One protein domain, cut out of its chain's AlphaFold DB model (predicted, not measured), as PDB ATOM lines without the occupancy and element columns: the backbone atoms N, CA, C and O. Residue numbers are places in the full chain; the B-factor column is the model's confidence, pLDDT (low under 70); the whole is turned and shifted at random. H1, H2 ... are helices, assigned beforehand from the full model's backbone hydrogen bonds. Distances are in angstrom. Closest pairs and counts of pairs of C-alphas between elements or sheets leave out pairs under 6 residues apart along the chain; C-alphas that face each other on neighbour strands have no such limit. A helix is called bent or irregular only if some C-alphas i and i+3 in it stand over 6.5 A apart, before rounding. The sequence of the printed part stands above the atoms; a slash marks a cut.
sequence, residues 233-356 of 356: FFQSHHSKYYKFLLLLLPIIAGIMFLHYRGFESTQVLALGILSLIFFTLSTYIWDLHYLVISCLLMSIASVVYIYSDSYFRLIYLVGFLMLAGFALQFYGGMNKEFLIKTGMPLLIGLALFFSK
ATOM      1  N   PHE A 233     -19.460 -50.596  27.448       76.69
ATOM      2  CA  PHE A 233     -19.345 -49.670  26.329       76.69
ATOM      3  C   PHE A 233     -19.925 -48.273  26.596       76.69
ATOM      4  O   PHE A 233     -19.486 -47.315  25.964       76.69
ATOM      5  N   PHE A 234     -20.855 -48.135  27.542       76.06
ATOM      6  CA  PHE A 234     -21.450 -46.862  27.962       76.06
ATOM      7  C   PHE A 234     -20.737 -46.217  29.151       76.06
ATOM      8  O   PHE A 234     -21.156 -45.158  29.608       76.06
ATOM      9  N   GLN A 235     -19.661 -46.828  29.639       72.88
ATOM     10  CA  GLN A 235     -18.848 -46.271  30.710       72.88
ATOM     11  C   GLN A 235     -17.749 -45.363  30.148       72.88
ATOM     12  O   GLN A 235     -17.341 -45.485  28.990       72.88
ATOM     13  N   SER A 236     -17.247 -44.465  30.994       77.00
ATOM     14  CA  SER A 236     -16.059 -43.644  30.724       77.00
ATOM     15  C   SER A 236     -14.824 -44.084  31.516       77.00
ATOM     16  O   SER A 236     -13.707 -43.624  31.256       77.00
ATOM     17  N   HIS A 237     -15.009 -44.980  32.486       67.31
ATOM     18  CA  HIS A 237     -13.964 -45.431  33.390       67.31
ATOM     19  C   HIS A 237     -12.936 -46.299  32.660       67.31
ATOM     20  O   HIS A 237     -13.283 -47.364  32.182       67.31
ATOM     21  N   HIS A 238     -11.665 -45.886  32.630       72.50
ATOM     22  CA  HIS A 238     -10.575 -46.454  31.813       72.50
ATOM     23  C   HIS A 238     -10.491 -45.982  30.353       72.50
ATOM     24  O   HIS A 238      -9.545 -46.361  29.660       72.50
ATOM     25  N   SER A 239     -11.357 -45.071  29.892       74.25
ATOM     26  CA  SER A 239     -11.294 -44.549  28.515       74.25
ATOM     27  C   SER A 239      -9.930 -43.949  28.154       74.25
ATOM     28  O   SER A 239      -9.440 -44.120  27.036       74.25
ATOM     29  N   LYS A 240      -9.258 -43.336  29.138       78.25
ATOM     30  CA  LYS A 240      -7.892 -42.800  29.027       78.25
ATOM     31  C   LYS A 240      -6.878 -43.846  28.547       78.25
ATOM     32  O   LYS A 240      -5.995 -43.501  27.768       78.25
ATOM     33  N   TYR A 241      -7.014 -45.110  28.956       78.69
ATOM     34  CA  TYR A 241      -6.095 -46.176  28.544       78.69
ATOM     35  C   TYR A 241      -6.225 -46.498  27.055       78.69
ATOM     36  O   TYR A 241      -5.216 -46.644  26.368       78.69
ATOM     37  N   TYR A 242      -7.448 -46.506  26.522       78.12
ATOM     38  CA  TYR A 242      -7.673 -46.698  25.088       78.12
ATOM     39  C   TYR A 242      -7.115 -45.548  24.250       78.12
ATOM     40  O   TYR A 242      -6.607 -45.788  23.158       78.12
ATOM     41  N   LYS A 243      -7.129 -44.310  24.764       86.88
ATOM     42  CA  LYS A 243      -6.534 -43.157  24.066       86.88
ATOM     43  C   LYS A 243      -5.027 -43.346  23.834       86.88
ATOM     44  O   LYS A 243      -4.530 -42.947  22.783       86.88
ATOM     45  N   PHE A 244      -4.306 -44.025  24.736       82.25
ATOM     46  CA  PHE A 244      -2.881 -44.331  24.536       82.25
ATOM     47  C   PHE A 244      -2.613 -45.278  23.359       82.25
ATOM     48  O   PHE A 244      -1.527 -45.223  22.784       82.25
ATOM     49  N   LEU A 245      -3.589 -46.089  22.932       85.06
ATOM     50  CA  LEU A 245      -3.433 -46.951  21.753       85.06
ATOM     51  C   LEU A 245      -3.261 -46.150  20.453       85.06
ATOM     52  O   LEU A 245      -2.739 -46.691  19.480       85.06
ATOM     53  N   LEU A 246      -3.609 -44.856  20.426       86.94
ATOM     54  CA  LEU A 246      -3.309 -43.976  19.290       86.94
ATOM     55  C   LEU A 246      -1.800 -43.874  19.006       86.94
ATOM     56  O   LEU A 246      -1.410 -43.672  17.857       86.94
ATOM     57  N   LEU A 247      -0.945 -44.084  20.014       86.00
ATOM     58  CA  LEU A 247       0.513 -44.111  19.847       86.00
ATOM     59  C   LEU A 247       0.996 -45.283  18.978       86.00
ATOM     60  O   LEU A 247       2.130 -45.265  18.507       86.00
ATOM     61  N   LEU A 248       0.145 -46.285  18.727       86.44
ATOM     62  CA  LEU A 248       0.449 -47.391  17.820       86.44
ATOM     63  C   LEU A 248       0.242 -47.016  16.344       86.44
ATOM     64  O   LEU A 248       0.791 -47.687  15.472       86.44
ATOM     65  N   LEU A 249      -0.503 -45.947  16.034       89.38
ATOM     66  CA  LEU A 249      -0.804 -45.560  14.649       89.38
ATOM     67  C   LEU A 249       0.457 -45.259  13.816       89.38
ATOM     68  O   LEU A 249       0.546 -45.785  12.704       89.38
ATOM     69  N   PRO A 250       1.467 -44.509  14.313       87.50
ATOM     70  CA  PRO A 250       2.721 -44.308  13.585       87.50
ATOM     71  C   PRO A 250       3.485 -45.614  13.342       87.50
ATOM     72  O   PRO A 250       4.110 -45.773  12.296       87.50
ATOM     73  N   ILE A 251       3.410 -46.566  14.280       83.12
ATOM     74  CA  ILE A 251       4.061 -47.877  14.153       83.12
ATOM     75  C   ILE A 251       3.399 -48.673  13.025       83.12
ATOM     76  O   ILE A 251       4.091 -49.173  12.139       83.12
ATOM     77  N   ILE A 252       2.064 -48.735  13.012       87.19
ATOM     78  CA  ILE A 252       1.292 -49.391  11.947       87.19
ATOM     79  C   ILE A 252       1.604 -48.738  10.596       87.19
ATOM     80  O   ILE A 252       1.912 -49.436   9.632       87.19
ATOM     81  N   ALA A 253       1.597 -47.403  10.533       86.62
ATOM     82  CA  ALA A 253       1.913 -46.666   9.315       86.62
ATOM     83  C   ALA A 253       3.336 -46.958   8.813       86.62
ATOM     84  O   ALA A 253       3.522 -47.146   7.613       86.62
ATOM     85  N   GLY A 254       4.322 -47.041   9.712       79.19
ATOM     86  CA  GLY A 254       5.704 -47.390   9.378       79.19
ATOM     87  C   GLY A 254       5.848 -48.820   8.852       79.19
ATOM     88  O   GLY A 254       6.512 -49.037   7.840       79.19
ATOM     89  N   ILE A 255       5.178 -49.792   9.479       85.56
ATOM     90  CA  ILE A 255       5.157 -51.188   9.007       85.56
ATOM     91  C   ILE A 255       4.551 -51.268   7.600       85.56
ATOM     92  O   ILE A 255       5.123 -51.905   6.714       85.56
ATOM     93  N   MET A 256       3.425 -50.589   7.369       84.44
ATOM     94  CA  MET A 256       2.787 -50.567   6.052       84.44
ATOM     95  C   MET A 256       3.659 -49.870   5.001       84.44
ATOM     96  O   MET A 256       3.763 -50.370   3.882       84.44
ATOM     97  N   PHE A 257       4.357 -48.790   5.363       84.38
ATOM     98  CA  PHE A 257       5.302 -48.116   4.470       84.38
ATOM     99  C   PHE A 257       6.420 -49.056   3.998       84.38
ATOM    100  O   PHE A 257       6.726 -49.111   2.807       84.38
ATOM    101  N   LEU A 258       6.997 -49.838   4.917       83.62
ATOM    102  CA  LEU A 258       8.046 -50.810   4.595       83.62
ATOM    103  C   LEU A 258       7.545 -51.931   3.670       83.62
ATOM    104  O   LEU A 258       8.308 -52.411   2.828       83.62
ATOM    105  N   HIS A 259       6.280 -52.338   3.812       83.25
ATOM    106  CA  HIS A 259       5.678 -53.404   3.013       83.25
ATOM    107  C   HIS A 259       5.285 -52.944   1.601       83.25
ATOM    108  O   HIS A 259       5.669 -53.575   0.619       83.25
ATOM    109  N   TYR A 260       4.554 -51.831   1.494       82.62
ATOM    110  CA  TYR A 260       3.975 -51.356   0.232       82.62
ATOM    111  C   TYR A 260       4.909 -50.435  -0.571       82.62
ATOM    112  O   TYR A 260       4.714 -50.269  -1.772       82.62
ATOM    113  N   ARG A 261       5.954 -49.873   0.062       75.81
ATOM    114  CA  ARG A 261       7.008 -49.048  -0.568       75.81
ATOM    115  C   ARG A 261       6.503 -47.833  -1.365       75.81
ATOM    116  O   ARG A 261       7.192 -47.360  -2.266       75.81
ATOM    117  N   GLY A 262       5.325 -47.310  -1.038       75.00
ATOM    118  CA  GLY A 262       4.755 -46.135  -1.692       75.00
ATOM    119  C   GLY A 262       3.255 -45.990  -1.454       75.00
ATOM    120  O   GLY A 262       2.639 -46.816  -0.782       75.00
ATOM    121  N   PHE A 263       2.683 -44.923  -2.012       81.44
ATOM    122  CA  PHE A 263       1.251 -44.614  -1.956       81.44
ATOM    123  C   PHE A 263       0.627 -44.768  -3.348       81.44
ATOM    124  O   PHE A 263       1.276 -44.450  -4.344       81.44
ATOM    125  N   GLU A 264      -0.627 -45.223  -3.426       76.56
ATOM    126  CA  GLU A 264      -1.314 -45.448  -4.712       76.56
ATOM    127  C   GLU A 264      -1.655 -44.130  -5.431       76.56
ATOM    128  O   GLU A 264      -1.493 -44.019  -6.643       76.56
ATOM    129  N   SER A 265      -2.121 -43.117  -4.692       83.19
ATOM    130  CA  SER A 265      -2.525 -41.815  -5.238       83.19
ATOM    131  C   SER A 265      -2.439 -40.713  -4.182       83.19
ATOM    132  O   SER A 265      -2.688 -40.943  -2.996       83.19
ATOM    133  N   THR A 266      -2.150 -39.482  -4.613       84.81
ATOM    134  CA  THR A 266      -2.174 -38.289  -3.750       84.81
ATOM    135  C   THR A 266      -3.570 -37.995  -3.200       84.81
ATOM    136  O   THR A 266      -3.688 -37.490  -2.087       84.81
ATOM    137  N   GLN A 267      -4.628 -38.349  -3.936       84.06
ATOM    138  CA  GLN A 267      -6.014 -38.187  -3.485       84.06
ATOM    139  C   GLN A 267      -6.342 -39.131  -2.321       84.06
ATOM    140  O   GLN A 267      -6.879 -38.689  -1.306       84.06
ATOM    141  N   VAL A 268      -5.963 -40.408  -2.440       86.06
ATOM    142  CA  VAL A 268      -6.129 -41.421  -1.381       86.06
ATOM    143  C   VAL A 268      -5.318 -41.033  -0.145       86.06
ATOM    144  O   VAL A 268      -5.822 -41.085   0.974       86.06
ATOM    145  N   LEU A 269      -4.089 -40.549  -0.339       86.75
ATOM    146  CA  LEU A 269      -3.259 -40.044   0.754       86.75
ATOM    147  C   LEU A 269      -3.934 -38.872   1.487       86.75
ATOM    148  O   LEU A 269      -4.028 -38.891   2.712       86.75
ATOM    149  N   ALA A 270      -4.439 -37.874   0.755       88.19
ATOM    150  CA  ALA A 270      -5.091 -36.707   1.347       88.19
ATOM    151  C   ALA A 270      -6.370 -37.078   2.117       88.19
ATOM    152  O   ALA A 270      -6.542 -36.654   3.261       88.19
ATOM    153  N   LEU A 271      -7.240 -37.905   1.526       88.31
ATOM    154  CA  LEU A 271      -8.466 -38.385   2.173       88.31
ATOM    155  C   LEU A 271      -8.159 -39.237   3.410       88.31
ATOM    156  O   LEU A 271      -8.790 -39.060   4.453       88.31
ATOM    157  N   GLY A 272      -7.161 -40.115   3.317       88.75
ATOM    158  CA  GLY A 272      -6.721 -40.954   4.424       88.75
ATOM    159  C   GLY A 272      -6.159 -40.147   5.590       88.75
ATOM    160  O   GLY A 272      -6.539 -40.390   6.733       88.75
ATOM    161  N   ILE A 273      -5.324 -39.137   5.320       90.56
ATOM    162  CA  ILE A 273      -4.785 -38.239   6.355       90.56
ATOM    163  C   ILE A 273      -5.900 -37.406   6.995       90.56
ATOM    164  O   ILE A 273      -5.945 -37.295   8.220       90.56
ATOM    165  N   LEU A 274      -6.823 -36.848   6.205       91.50
ATOM    166  CA  LEU A 274      -7.944 -36.061   6.733       91.50
ATOM    167  C   LEU A 274      -8.831 -36.912   7.657       91.50
ATOM    168  O   LEU A 274      -9.163 -36.494   8.768       91.50
ATOM    169  N   SER A 275      -9.163 -38.128   7.214       93.00
ATOM    170  CA  SER A 275      -9.907 -39.113   7.998       93.00
ATOM    171  C   SER A 275      -9.158 -39.484   9.283       93.00
ATOM    172  O   SER A 275      -9.736 -39.465  10.370       93.00
ATOM    173  N   LEU A 276      -7.848 -39.734   9.191       95.25
ATOM    174  CA  LEU A 276      -6.999 -40.062  10.334       95.25
ATOM    175  C   LEU A 276      -6.983 -38.941  11.380       95.25
ATOM    176  O   LEU A 276      -7.142 -39.216  12.569       95.25
ATOM    177  N   ILE A 277      -6.821 -37.685  10.953       92.50
ATOM    178  CA  ILE A 277      -6.848 -36.520  11.846       92.50
ATOM    179  C   ILE A 277      -8.205 -36.428  12.543       92.50
ATOM    180  O   ILE A 277      -8.256 -36.319  13.769       92.50
ATOM    181  N   PHE A 278      -9.301 -36.525  11.785       93.44
ATOM    182  CA  PHE A 278     -10.652 -36.446  12.333       93.44
ATOM    183  C   PHE A 278     -10.902 -37.512  13.407       93.44
ATOM    184  O   PHE A 278     -11.366 -37.188  14.504       93.44
ATOM    185  N   PHE A 279     -10.568 -38.776  13.133       94.50
ATOM    186  CA  PHE A 279     -10.811 -39.861  14.082       94.50
ATOM    187  C   PHE A 279      -9.846 -39.859  15.262       94.50
ATOM    188  O   PHE A 279     -10.254 -40.195  16.374       94.50
ATOM    189  N   THR A 280      -8.610 -39.395  15.083       91.88
ATOM    190  CA  THR A 280      -7.663 -39.221  16.193       91.88
ATOM    191  C   THR A 280      -8.145 -38.133  17.152       91.88
ATOM    192  O   THR A 280      -8.217 -38.368  18.358       91.88
ATOM    193  N   LEU A 281      -8.565 -36.976  16.625       91.00
ATOM    194  CA  LEU A 281      -9.154 -35.903  17.433       91.00
ATOM    195  C   LEU A 281     -10.446 -36.359  18.115       91.00
ATOM    196  O   LEU A 281     -10.627 -36.126  19.306       91.00
ATOM    197  N   SER A 282     -11.314 -37.074  17.394       88.75
ATOM    198  CA  SER A 282     -12.553 -37.618  17.960       88.75
ATOM    199  C   SER A 282     -12.271 -38.596  19.105       88.75
ATOM    200  O   SER A 282     -12.889 -38.498  20.159       88.75
ATOM    201  N   THR A 283     -11.292 -39.490  18.945       89.44
ATOM    202  CA  THR A 283     -10.861 -40.427  20.000       89.44
ATOM    203  C   THR A 283     -10.368 -39.684  21.245       89.44
ATOM    204  O   THR A 283     -10.581 -40.142  22.365       89.44
ATOM    205  N   TYR A 284      -9.718 -38.529  21.067       85.38
ATOM    206  CA  TYR A 284      -9.232 -37.713  22.176       85.38
ATOM    207  C   TYR A 284     -10.356 -36.963  22.906       85.38
ATOM    208  O   TYR A 284     -10.354 -36.919  24.137       85.38
ATOM    209  N   ILE A 285     -11.314 -36.401  22.158       84.25
ATOM    210  CA  ILE A 285     -12.424 -35.588  22.685       84.25
ATOM    211  C   ILE A 285     -13.447 -36.439  23.441       84.25
ATOM    212  O   ILE A 285     -13.980 -35.993  24.452       84.25
ATOM    213  N   TRP A 286     -13.755 -37.641  22.952       85.19
ATOM    214  CA  TRP A 286     -14.783 -38.474  23.569       85.19
ATOM    215  C   TRP A 286     -14.268 -39.236  24.788       85.19
ATOM    216  O   TRP A 286     -13.106 -39.634  24.846       85.19
ATOM    217  N   ASP A 287     -15.169 -39.490  25.739       82.56
ATOM    218  CA  ASP A 287     -14.839 -40.193  26.982       82.56
ATOM    219  C   ASP A 287     -15.570 -41.524  27.157       82.56
ATOM    220  O   ASP A 287     -15.120 -42.343  27.949       82.56
ATOM    221  N   LEU A 288     -16.647 -41.787  26.408       81.75
ATOM    222  CA  LEU A 288     -17.348 -43.075  26.471       81.75
ATOM    223  C   LEU A 288     -16.595 -44.146  25.681       81.75
ATOM    224  O   LEU A 288     -16.167 -43.903  24.549       81.75
ATOM    225  N   HIS A 289     -16.490 -45.352  26.236       83.00
ATOM    226  CA  HIS A 289     -15.749 -46.458  25.629       83.00
ATOM    227  C   HIS A 289     -16.169 -46.758  24.198       83.00
ATOM    228  O   HIS A 289     -15.303 -46.894  23.337       83.00
ATOM    229  N   TYR A 290     -17.470 -46.828  23.907       85.00
ATOM    230  CA  TYR A 290     -17.908 -47.138  22.549       85.00
ATOM    231  C   TYR A 290     -17.462 -46.078  21.538       85.00
ATOM    232  O   TYR A 290     -17.068 -46.439  20.433       85.00
ATOM    233  N   LEU A 291     -17.472 -44.793  21.917       90.19
ATOM    234  CA  LEU A 291     -17.013 -43.696  21.064       90.19
ATOM    235  C   LEU A 291     -15.506 -43.803  20.832       90.19
ATOM    236  O   LEU A 291     -15.058 -43.800  19.688       90.19
ATOM    237  N   VAL A 292     -14.734 -43.959  21.910       91.62
ATOM    238  CA  VAL A 292     -13.268 -44.035  21.858       91.62
ATOM    239  C   VAL A 292     -12.810 -45.248  21.046       91.62
ATOM    240  O   VAL A 292     -12.005 -45.097  20.130       91.62
ATOM    241  N   ILE A 293     -13.355 -46.438  21.315       89.94
ATOM    242  CA  ILE A 293     -12.986 -47.678  20.614       89.94
ATOM    243  C   ILE A 293     -13.392 -47.609  19.136       89.94
ATOM    244  O   ILE A 293     -12.597 -47.964  18.265       89.94
ATOM    245  N   SER A 294     -14.593 -47.110  18.829       92.56
ATOM    246  CA  SER A 294     -15.050 -46.980  17.440       92.56
ATOM    247  C   SER A 294     -14.184 -46.003  16.646       92.56
ATOM    248  O   SER A 294     -13.764 -46.318  15.533       92.56
ATOM    249  N   CYS A 295     -13.864 -44.838  17.221       94.62
ATOM    250  CA  CYS A 295     -12.974 -43.871  16.583       94.62
ATOM    251  C   CYS A 295     -11.548 -44.420  16.436       94.62
ATOM    252  O   CYS A 295     -10.936 -44.207  15.395       94.62
ATOM    253  N   LEU A 296     -11.043 -45.196  17.401       92.50
ATOM    254  CA  LEU A 296      -9.739 -45.850  17.288       92.50
ATOM    255  C   LEU A 296      -9.694 -46.835  16.108       92.50
ATOM    256  O   LEU A 296      -8.753 -46.800  15.313       92.50
ATOM    257  N   LEU A 297     -10.728 -47.668  15.946       93.06
ATOM    258  CA  LEU A 297     -10.855 -48.570  14.797       93.06
ATOM    259  C   LEU A 297     -10.884 -47.795  13.474       93.06
ATOM    260  O   LEU A 297     -10.200 -48.171  12.524       93.06
ATOM    261  N   MET A 298     -11.617 -46.681  13.408       96.06
ATOM    262  CA  MET A 298     -11.667 -45.844  12.206       96.06
ATOM    263  C   MET A 298     -10.343 -45.111  11.926       96.06
ATOM    264  O   MET A 298      -9.974 -44.945  10.761       96.06
ATOM    265  N   SER A 299      -9.579 -44.733  12.955       95.75
ATOM    266  CA  SER A 299      -8.209 -44.225  12.795       95.75
ATOM    267  C   SER A 299      -7.294 -45.292  12.191       95.75
ATOM    268  O   SER A 299      -6.577 -45.010  11.233       95.75
ATOM    269  N   ILE A 300      -7.368 -46.539  12.674       93.25
ATOM    270  CA  ILE A 300      -6.617 -47.665  12.094       93.25
ATOM    271  C   ILE A 300      -7.035 -47.883  10.636       93.25
ATOM    272  O   ILE A 300      -6.177 -47.976   9.761       93.25
ATOM    273  N   ALA A 301      -8.340 -47.890  10.347       94.31
ATOM    274  CA  ALA A 301      -8.843 -48.002   8.981       94.31
ATOM    275  C   ALA A 301      -8.314 -46.878   8.077       94.31
ATOM    276  O   ALA A 301      -7.978 -47.134   6.926       94.31
ATOM    277  N   SER A 302      -8.174 -45.657   8.596       94.44
ATOM    278  CA  SER A 302      -7.625 -44.522   7.846       94.44
ATOM    279  C   SER A 302      -6.152 -44.734   7.484       94.44
ATOM    280  O   SER A 302      -5.766 -44.469   6.348       94.44
ATOM    281  N   VAL A 303      -5.341 -45.282   8.399       93.75
ATOM    282  CA  VAL A 303      -3.947 -45.666   8.102       93.75
ATOM    283  C   VAL A 303      -3.901 -46.741   7.016       93.75
ATOM    284  O   VAL A 303      -3.146 -46.614   6.060       93.75
ATOM    285  N   VAL A 304      -4.743 -47.772   7.123       91.69
ATOM    286  CA  VAL A 304      -4.807 -48.871   6.145       91.69
ATOM    287  C   VAL A 304      -5.280 -48.378   4.770       91.69
ATOM    288  O   VAL A 304      -4.768 -48.814   3.739       91.69
ATOM    289  N   TYR A 305      -6.204 -47.413   4.750       91.62
ATOM    290  CA  TYR A 305      -6.707 -46.775   3.535       91.62
ATOM    291  C   TYR A 305      -5.630 -45.974   2.791       91.62
ATOM    292  O   TYR A 305      -5.611 -46.019   1.567       91.62
ATOM    293  N   ILE A 306      -4.704 -45.301   3.491       91.44
ATOM    294  CA  ILE A 306      -3.591 -44.556   2.860       91.44
ATOM    295  C   ILE A 306      -2.757 -45.453   1.927       91.44
ATOM    296  O   ILE A 306      -2.268 -44.998   0.893       91.44
ATOM    297  N   TYR A 307      -2.624 -46.734   2.276       87.69
ATOM    298  CA  TYR A 307      -1.917 -47.748   1.488       87.69
ATOM    299  C   TYR A 307      -2.847 -48.571   0.595       87.69
ATOM    300  O   TYR A 307      -2.436 -49.589   0.038       87.69
ATOM    301  N   SER A 308      -4.100 -48.141   0.453       84.06
ATOM    302  CA  SER A 308      -5.079 -48.729  -0.454       84.06
ATOM    303  C   SER A 308      -5.408 -50.198  -0.192       84.06
ATOM    304  O   SER A 308      -5.918 -50.897  -1.073       84.06
ATOM    305  N   ASP A 309      -5.187 -50.674   1.028       84.19
ATOM    306  CA  ASP A 309      -5.432 -52.062   1.390       84.19
ATOM    307  C   ASP A 309      -6.923 -52.299   1.672       84.19
ATOM    308  O   ASP A 309      -7.529 -51.657   2.525       84.19
ATOM    309  N   SER A 310      -7.520 -53.271   0.975       85.62
ATOM    310  CA  SER A 310      -8.936 -53.636   1.096       85.62
ATOM    311  C   SER A 310      -9.423 -53.906   2.527       85.62
ATOM    312  O   SER A 310     -10.616 -53.717   2.790       85.62
ATOM    313  N   TYR A 311      -8.535 -54.279   3.460       86.75
ATOM    314  CA  TYR A 311      -8.886 -54.476   4.868       86.75
ATOM    315  C   TYR A 311      -9.444 -53.212   5.533       86.75
ATOM    316  O   TYR A 311     -10.242 -53.338   6.467       86.75
ATOM    317  N   PHE A 312      -9.129 -52.009   5.023       90.62
ATOM    318  CA  PHE A 312      -9.678 -50.757   5.557       90.62
ATOM    319  C   PHE A 312     -11.209 -50.794   5.607       90.62
ATOM    320  O   PHE A 312     -11.805 -50.339   6.578       90.62
ATOM    321  N   ARG A 313     -11.848 -51.393   4.590       90.31
ATOM    322  CA  ARG A 313     -13.309 -51.456   4.448       90.31
ATOM    323  C   ARG A 313     -13.954 -52.202   5.609       90.31
ATOM    324  O   ARG A 313     -14.952 -51.746   6.158       90.31
ATOM    325  N   LEU A 314     -13.372 -53.340   5.981       90.69
ATOM    326  CA  LEU A 314     -13.878 -54.171   7.068       90.69
ATOM    327  C   LEU A 314     -13.675 -53.481   8.417       90.69
ATOM    328  O   LEU A 314     -14.620 -53.380   9.193       90.69
ATOM    329  N   ILE A 315     -12.466 -52.975   8.674       89.25
ATOM    330  CA  ILE A 315     -12.126 -52.307   9.939       89.25
ATOM    331  C   ILE A 315     -13.019 -51.076  10.136       89.25
ATOM    332  O   ILE A 315     -13.590 -50.885  11.210       89.25
ATOM    333  N   TYR A 316     -13.197 -50.283   9.076       92.25
ATOM    334  CA  TYR A 316     -14.064 -49.111   9.088       92.25
ATOM    335  C   TYR A 316     -15.516 -49.482   9.381       92.25
ATOM    336  O   TYR A 316     -16.149 -48.877  10.243       92.25
ATOM    337  N   LEU A 317     -16.045 -50.493   8.683       89.56
ATOM    338  CA  LEU A 317     -17.422 -50.940   8.860       89.56
ATOM    339  C   LEU A 317     -17.672 -51.447  10.283       89.56
ATOM    340  O   LEU A 317     -18.686 -51.095  10.874       89.56
ATOM    341  N   VAL A 318     -16.748 -52.227  10.852       89.31
ATOM    342  CA  VAL A 318     -16.856 -52.706  12.239       89.31
ATOM    343  C   VAL A 318     -16.869 -51.530  13.214       89.31
ATOM    344  O   VAL A 318     -17.766 -51.458  14.055       89.31
ATOM    345  N   GLY A 319     -15.946 -50.574  13.064       87.94
ATOM    346  CA  GLY A 319     -15.940 -49.357  13.879       87.94
ATOM    347  C   GLY A 319     -17.240 -48.559  13.745       87.94
ATOM    348  O   GLY A 319     -17.787 -48.090  14.739       87.94
ATOM    349  N   PHE A 320     -17.786 -48.444  12.534       91.00
ATOM    350  CA  PHE A 320     -19.022 -47.698  12.285       91.00
ATOM    351  C   PHE A 320     -20.266 -48.385  12.842       91.00
ATOM    352  O   PHE A 320     -21.100 -47.731  13.462       91.00
ATOM    353  N   LEU A 321     -20.393 -49.700  12.661       87.38
ATOM    354  CA  LEU A 321     -21.515 -50.464  13.205       87.38
ATOM    355  C   LEU A 321     -21.505 -50.457  14.731       87.38
ATOM    356  O   LEU A 321     -22.564 -50.338  15.341       87.38
ATOM    357  N   MET A 322     -20.321 -50.529  15.340       87.50
ATOM    358  CA  MET A 322     -20.162 -50.385  16.782       87.50
ATOM    359  C   MET A 322     -20.629 -48.999  17.249       87.50
ATOM    360  O   MET A 322     -21.468 -48.907  18.144       87.50
ATOM    361  N   LEU A 323     -20.164 -47.931  16.592       87.62
ATOM    362  CA  LEU A 323     -20.576 -46.560  16.885       87.62
ATOM    363  C   LEU A 323     -22.096 -46.387  16.784       87.62
ATOM    364  O   LEU A 323     -22.725 -45.900  17.719       87.62
ATOM    365  N   ALA A 324     -22.684 -46.785  15.655       81.25
ATOM    366  CA  ALA A 324     -24.104 -46.610  15.386       81.25
ATOM    367  C   ALA A 324     -24.974 -47.491  16.293       81.25
ATOM    368  O   ALA A 324     -25.964 -47.012  16.835       81.25
ATOM    369  N   GLY A 325     -24.601 -48.755  16.505       75.38
ATOM    370  CA  GLY A 325     -25.351 -49.677  17.357       75.38
ATOM    371  C   GLY A 325     -25.415 -49.200  18.806       75.38
ATOM    372  O   GLY A 325     -26.501 -49.118  19.382       75.38
ATOM    373  N   PHE A 326     -24.271 -48.809  19.374       81.19
ATOM    374  CA  PHE A 326     -24.223 -48.307  20.745       81.19
ATOM    375  C   PHE A 326     -24.828 -46.908  20.880       81.19
ATOM    376  O   PHE A 326     -25.538 -46.667  21.852       81.19
ATOM    377  N   ALA A 327     -24.653 -46.010  19.906       73.75
ATOM    378  CA  ALA A 327     -25.337 -44.717  19.923       73.75
ATOM    379  C   ALA A 327     -26.866 -44.881  19.864       73.75
ATOM    380  O   ALA A 327     -27.582 -44.201  20.595       73.75
ATOM    381  N   LEU A 328     -27.377 -45.801  19.036       71.88
ATOM    382  CA  LEU A 328     -28.814 -46.067  18.927       71.88
ATOM    383  C   LEU A 328     -29.397 -46.544  20.263       71.88
ATOM    384  O   LEU A 328     -30.466 -46.089  20.664       71.88
ATOM    385  N   GLN A 329     -28.683 -47.435  20.953       70.56
ATOM    386  CA  GLN A 329     -29.073 -47.933  22.271       70.56
ATOM    387  C   GLN A 329     -28.985 -46.844  23.346       70.56
ATOM    388  O   GLN A 329     -29.937 -46.659  24.099       70.56
ATOM    389  N   PHE A 330     -27.873 -46.107  23.399       69.81
ATOM    390  CA  PHE A 330     -27.615 -45.101  24.431       69.81
ATOM    391  C   PHE A 330     -28.596 -43.926  24.364       69.81
ATOM    392  O   PHE A 330     -29.057 -43.439  25.390       69.81
ATOM    393  N   TYR A 331     -28.942 -43.484  23.154       66.62
ATOM    394  CA  TYR A 331     -29.841 -42.349  22.942       66.62
ATOM    395  C   TYR A 331     -31.312 -42.752  22.765       66.62
ATOM    396  O   TYR A 331     -32.150 -41.889  22.498       66.62
ATOM    397  N   GLY A 332     -31.645 -44.040  22.913       56.28
ATOM    398  CA  GLY A 332     -33.022 -44.530  22.829       56.28
ATOM    399  C   GLY A 332     -33.656 -44.396  21.438       56.28
ATOM    400  O   GLY A 332     -34.872 -44.258  21.333       56.28
ATOM    401  N   GLY A 333     -32.852 -44.415  20.370       60.56
ATOM    402  CA  GLY A 333     -33.319 -44.308  18.985       60.56
ATOM    403  C   GLY A 333     -32.562 -43.285  18.131       60.56
ATOM    404  O   GLY A 333     -31.558 -42.703  18.539       60.56
ATOM    405  N   MET A 334     -33.042 -43.079  16.899       74.81
ATOM    406  CA  MET A 334     -32.459 -42.135  15.936       74.81
ATOM    407  C   MET A 334     -32.921 -40.703  16.229       74.81
ATOM    408  O   MET A 334     -33.847 -40.195  15.598       74.81
ATOM    409  N   ASN A 335     -32.289 -40.055  17.202       65.94
ATOM    410  CA  ASN A 335     -32.559 -38.663  17.560       65.94
ATOM    411  C   ASN A 335     -31.431 -37.712  17.104       65.94
ATOM    412  O   ASN A 335     -30.473 -38.113  16.439       65.94
ATOM    413  N   LYS A 336     -31.548 -36.423  17.449       67.56
ATOM    414  CA  LYS A 336     -30.551 -35.396  17.101       67.56
ATOM    415  C   LYS A 336     -29.144 -35.768  17.585       67.56
ATOM    416  O   LYS A 336     -28.192 -35.616  16.826       67.56
ATOM    417  N   GLU A 337     -29.018 -36.275  18.810       66.75
ATOM    418  CA  GLU A 337     -27.726 -36.671  19.380       66.75
ATOM    419  C   GLU A 337     -27.113 -37.846  18.612       66.75
ATOM    420  O   GLU A 337     -25.949 -37.776  18.215       66.75
ATOM    421  N   PHE A 338     -27.909 -38.871  18.286       71.62
ATOM    422  CA  PHE A 338     -27.478 -39.978  17.429       71.62
ATOM    423  C   PHE A 338     -26.900 -39.476  16.095       71.62
ATOM    424  O   PHE A 338     -25.810 -39.893  15.694       71.62
ATOM    425  N   LEU A 339     -27.596 -38.551  15.423       72.62
ATOM    426  CA  LEU A 339     -27.158 -38.000  14.138       72.62
ATOM    427  C   LEU A 339     -25.875 -37.172  14.259       72.62
ATOM    428  O   LEU A 339     -24.999 -37.283  13.403       72.62
ATOM    429  N   ILE A 340     -25.723 -36.387  15.329       76.12
ATOM    430  CA  ILE A 340     -24.503 -35.607  15.577       76.12
ATOM    431  C   ILE A 340     -23.293 -36.534  15.745       76.12
ATOM    432  O   ILE A 340     -22.224 -36.240  15.211       76.12
ATOM    433  N   LYS A 341     -23.447 -37.660  16.455       79.62
ATOM    434  CA  LYS A 341     -22.334 -38.595  16.691       79.62
ATOM    435  C   LYS A 341     -22.000 -39.463  15.480       79.62
ATOM    436  O   LYS A 341     -20.835 -39.788  15.278       79.62
ATOM    437  N   THR A 342     -22.992 -39.847  14.679       86.12
ATOM    438  CA  THR A 342     -22.815 -40.822  13.584       86.12
ATOM    439  C   THR A 342     -22.695 -40.192  12.196       86.12
ATOM    440  O   THR A 342     -22.125 -40.813  11.300       86.12
ATOM    441  N   GLY A 343     -23.166 -38.954  12.006       80.31
ATOM    442  CA  GLY A 343     -23.281 -38.316  10.693       80.31
ATOM    443  C   GLY A 343     -21.945 -38.052   9.999       80.31
ATOM    444  O   GLY A 343     -21.747 -38.485   8.866       80.31
ATOM    445  N   MET A 344     -21.001 -37.384  10.673       86.06
ATOM    446  CA  MET A 344     -19.672 -37.123  10.094       86.06
ATOM    447  C   MET A 344     -18.888 -38.415   9.809       86.06
ATOM    448  O   MET A 344     -18.369 -38.540   8.699       86.06
ATOM    449  N   PRO A 345     -18.850 -39.408  10.722       91.69
ATOM    450  CA  PRO A 345     -18.311 -40.726  10.404       91.69
ATOM    451  C   PRO A 345     -18.970 -41.352   9.170       91.69
ATOM    452  O   PRO A 345     -18.270 -41.772   8.262       91.69
ATOM    453  N   LEU A 346     -20.298 -41.336   9.049       88.38
ATOM    454  CA  LEU A 346     -20.966 -41.884   7.866       88.38
ATOM    455  C   LEU A 346     -20.500 -41.208   6.563       88.38
ATOM    456  O   LEU A 346     -20.182 -41.900   5.597       88.38
ATOM    457  N   LEU A 347     -20.426 -39.872   6.536       86.19
ATOM    458  CA  LEU A 347     -19.991 -39.115   5.356       86.19
ATOM    459  C   LEU A 347     -18.541 -39.421   4.968       86.19
ATOM    460  O   LEU A 347     -18.252 -39.619   3.787       86.19
ATOM    461  N   ILE A 348     -17.642 -39.499   5.954       86.88
ATOM    462  CA  ILE A 348     -16.243 -39.875   5.724       86.88
ATOM    463  C   ILE A 348     -16.175 -41.295   5.164       86.88
ATOM    464  O   ILE A 348     -15.493 -41.520   4.169       86.88
ATOM    465  N   GLY A 349     -16.926 -42.235   5.739       81.38
ATOM    466  CA  GLY A 349     -17.005 -43.604   5.246       81.38
ATOM    467  C   GLY A 349     -17.391 -43.638   3.774       81.38
ATOM    468  O   GLY A 349     -16.634 -44.155   2.957       81.38
ATOM    469  N   LEU A 350     -18.512 -43.013   3.409       85.38
ATOM    470  CA  LEU A 350     -18.960 -42.941   2.015       85.38
ATOM    471  C   LEU A 350     -17.866 -42.368   1.096       85.38
ATOM    472  O   LEU A 350     -17.578 -42.962   0.058       85.38
ATOM    473  N   ALA A 351     -17.195 -41.283   1.497       79.81
ATOM    474  CA  ALA A 351     -16.091 -40.712   0.729       79.81
ATOM    475  C   ALA A 351     -14.937 -41.711   0.523       79.81
ATOM    476  O   ALA A 351     -14.438 -41.846  -0.592       79.81
ATOM    477  N   LEU A 352     -14.539 -42.462   1.554       83.62
ATOM    478  CA  LEU A 352     -13.487 -43.483   1.455       83.62
ATOM    479  C   LEU A 352     -13.902 -44.675   0.574       83.62
ATOM    480  O   LEU A 352     -13.076 -45.225  -0.151       83.62
ATOM    481  N   PHE A 353     -15.174 -45.082   0.614       84.25
ATOM    482  CA  PHE A 353     -15.671 -46.223  -0.163       84.25
ATOM    483  C   PHE A 353     -15.874 -45.913  -1.651       84.25
ATOM    484  O   PHE A 353     -15.731 -46.829  -2.455       84.25
ATOM    485  N   PHE A 354     -16.201 -44.664  -2.006       81.38
ATOM    486  CA  PHE A 354     -16.472 -44.249  -3.391       81.38
ATOM    487  C   PHE A 354     -15.308 -43.526  -4.084       81.38
ATOM    488  O   PHE A 354     -15.358 -43.320  -5.292       81.38
ATOM    489  N   SER A 355     -14.269 -43.128  -3.348       70.88
ATOM    490  CA  SER A 355     -13.053 -42.517  -3.919       70.88
ATOM    491  C   SER A 355     -12.096 -43.527  -4.557       70.88
ATOM    492  O   SER A 355     -11.131 -43.120  -5.202       70.88
ATOM    493  N   LYS A 356     -12.357 -44.822  -4.371       60.31
ATOM    494  CA  LYS A 356     -11.587 -45.935  -4.916       60.31
ATOM    495  C   LYS A 356     -12.490 -46.811  -5.766       60.31
ATOM    496  O   LYS A 356     -12.074 -47.161  -6.889       60.31
TER     497      LYS A 356
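AT A GLANCE: This is residues 233 to 356 of the 356 residues of an uncharacterized protein of Acinetobacter bouvetii DSM 14964 = CIP 107468 (UniProt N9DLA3). Picture four helices, H2 to H5, side by side in an up-and-down bundle, with H3 in the middle of the domain and a bent fifth helix, H1, running along H3 on the side away from H5. The helices lie roughly along one long axis, and tight turns join each to the next. The printed part has 124 residues with five named helices, H1 to H5 in order along the chain, and no named strand; the class is all helix. It is compact, with a radius of gyration of the C-alphas of 14.4 A, and its C-alphas span 46 by 31 by 19 A.

HOW THE PARTS SIT: Begin at H1, residues 239 to 260, assigned as one helix by its hydrogen bonds but bent: C-alphas 247 and 250 are 6.6 A apart. Its arms H1a, residues 239 to 247, and H1b, residues 250 to 260, stand at 37 degrees, a tilt only just steep. Next come H2, residues 266 to 285, and H3, residues 289 to 306, a helical hairpin; they touch closest at the C-alphas of Thr 283 and Val 292, 4.7 A apart, with a shallow tilt of 16 degrees, opposite ways. H1a touches H3 at residues 289 to 296 alone, closest at the C-alphas of Ser 239 and His 289, 5.6 A apart. H1b touches H3 at residues 303 to 304 alone, closest at the C-alphas of Ala 253 and Val 303, 6.1 A apart. H1a and H2 only just touch, with 3 pairs of C-alphas within 8 A, the closest being Lys 243 and Tyr 284, 6.4 A apart. H3 and H4, residues 311 to 330, form a hairpin, closest at the C-alphas of Ser 294 and Gly 319, 4.4 A apart. H4 and H5, residues 336 to 354, form another, closest at the C-alphas of Ala 327 and Phe 338, 5.8 A apart. H2 and H5 only just touch, with 3 pairs of C-alphas within 8 A, the closest being Ser 275 and Ile 348, 6.8 A apart; H2 and H4 are apart. In H1b, H2, H3 and H4 every O i to N i+4 pair is within hydrogen-bond range; in H5 13 of 15 are, and in H1a 1 of 5, beside 6 of 6 O i to N i+3 pairs.

IN THESE COORDINATES: Find C-alpha 239 at (-11.294, -44.549, 28.515); from there H1a runs 14.7 A, and H1b, from Pro 250, 15.2 A. H2 covers 28.5 A from Thr 266, H3 25.9 A from His 289 at (-15.749, -46.458, 25.629), and H4 28.7 A from Tyr 311. H5 covers 26.4 A to Phe 354 at (-16.472, -44.249, -3.391); it is irregular, with C-alphas 341 and 344 7.3 A apart, and has a kink of 36 degrees near residue 343.

THE WHOLE: The two C-alphas farthest apart, those of Arg 261 and Gly 332, are 46.6 A apart. The printed part has no cut and ends at residue 356, the chain's last; the four links between helices are tight. The mean pLDDT of the printed part is 83.7; residues 237, 330 to 333, 335 to 337 and 356 are under 70.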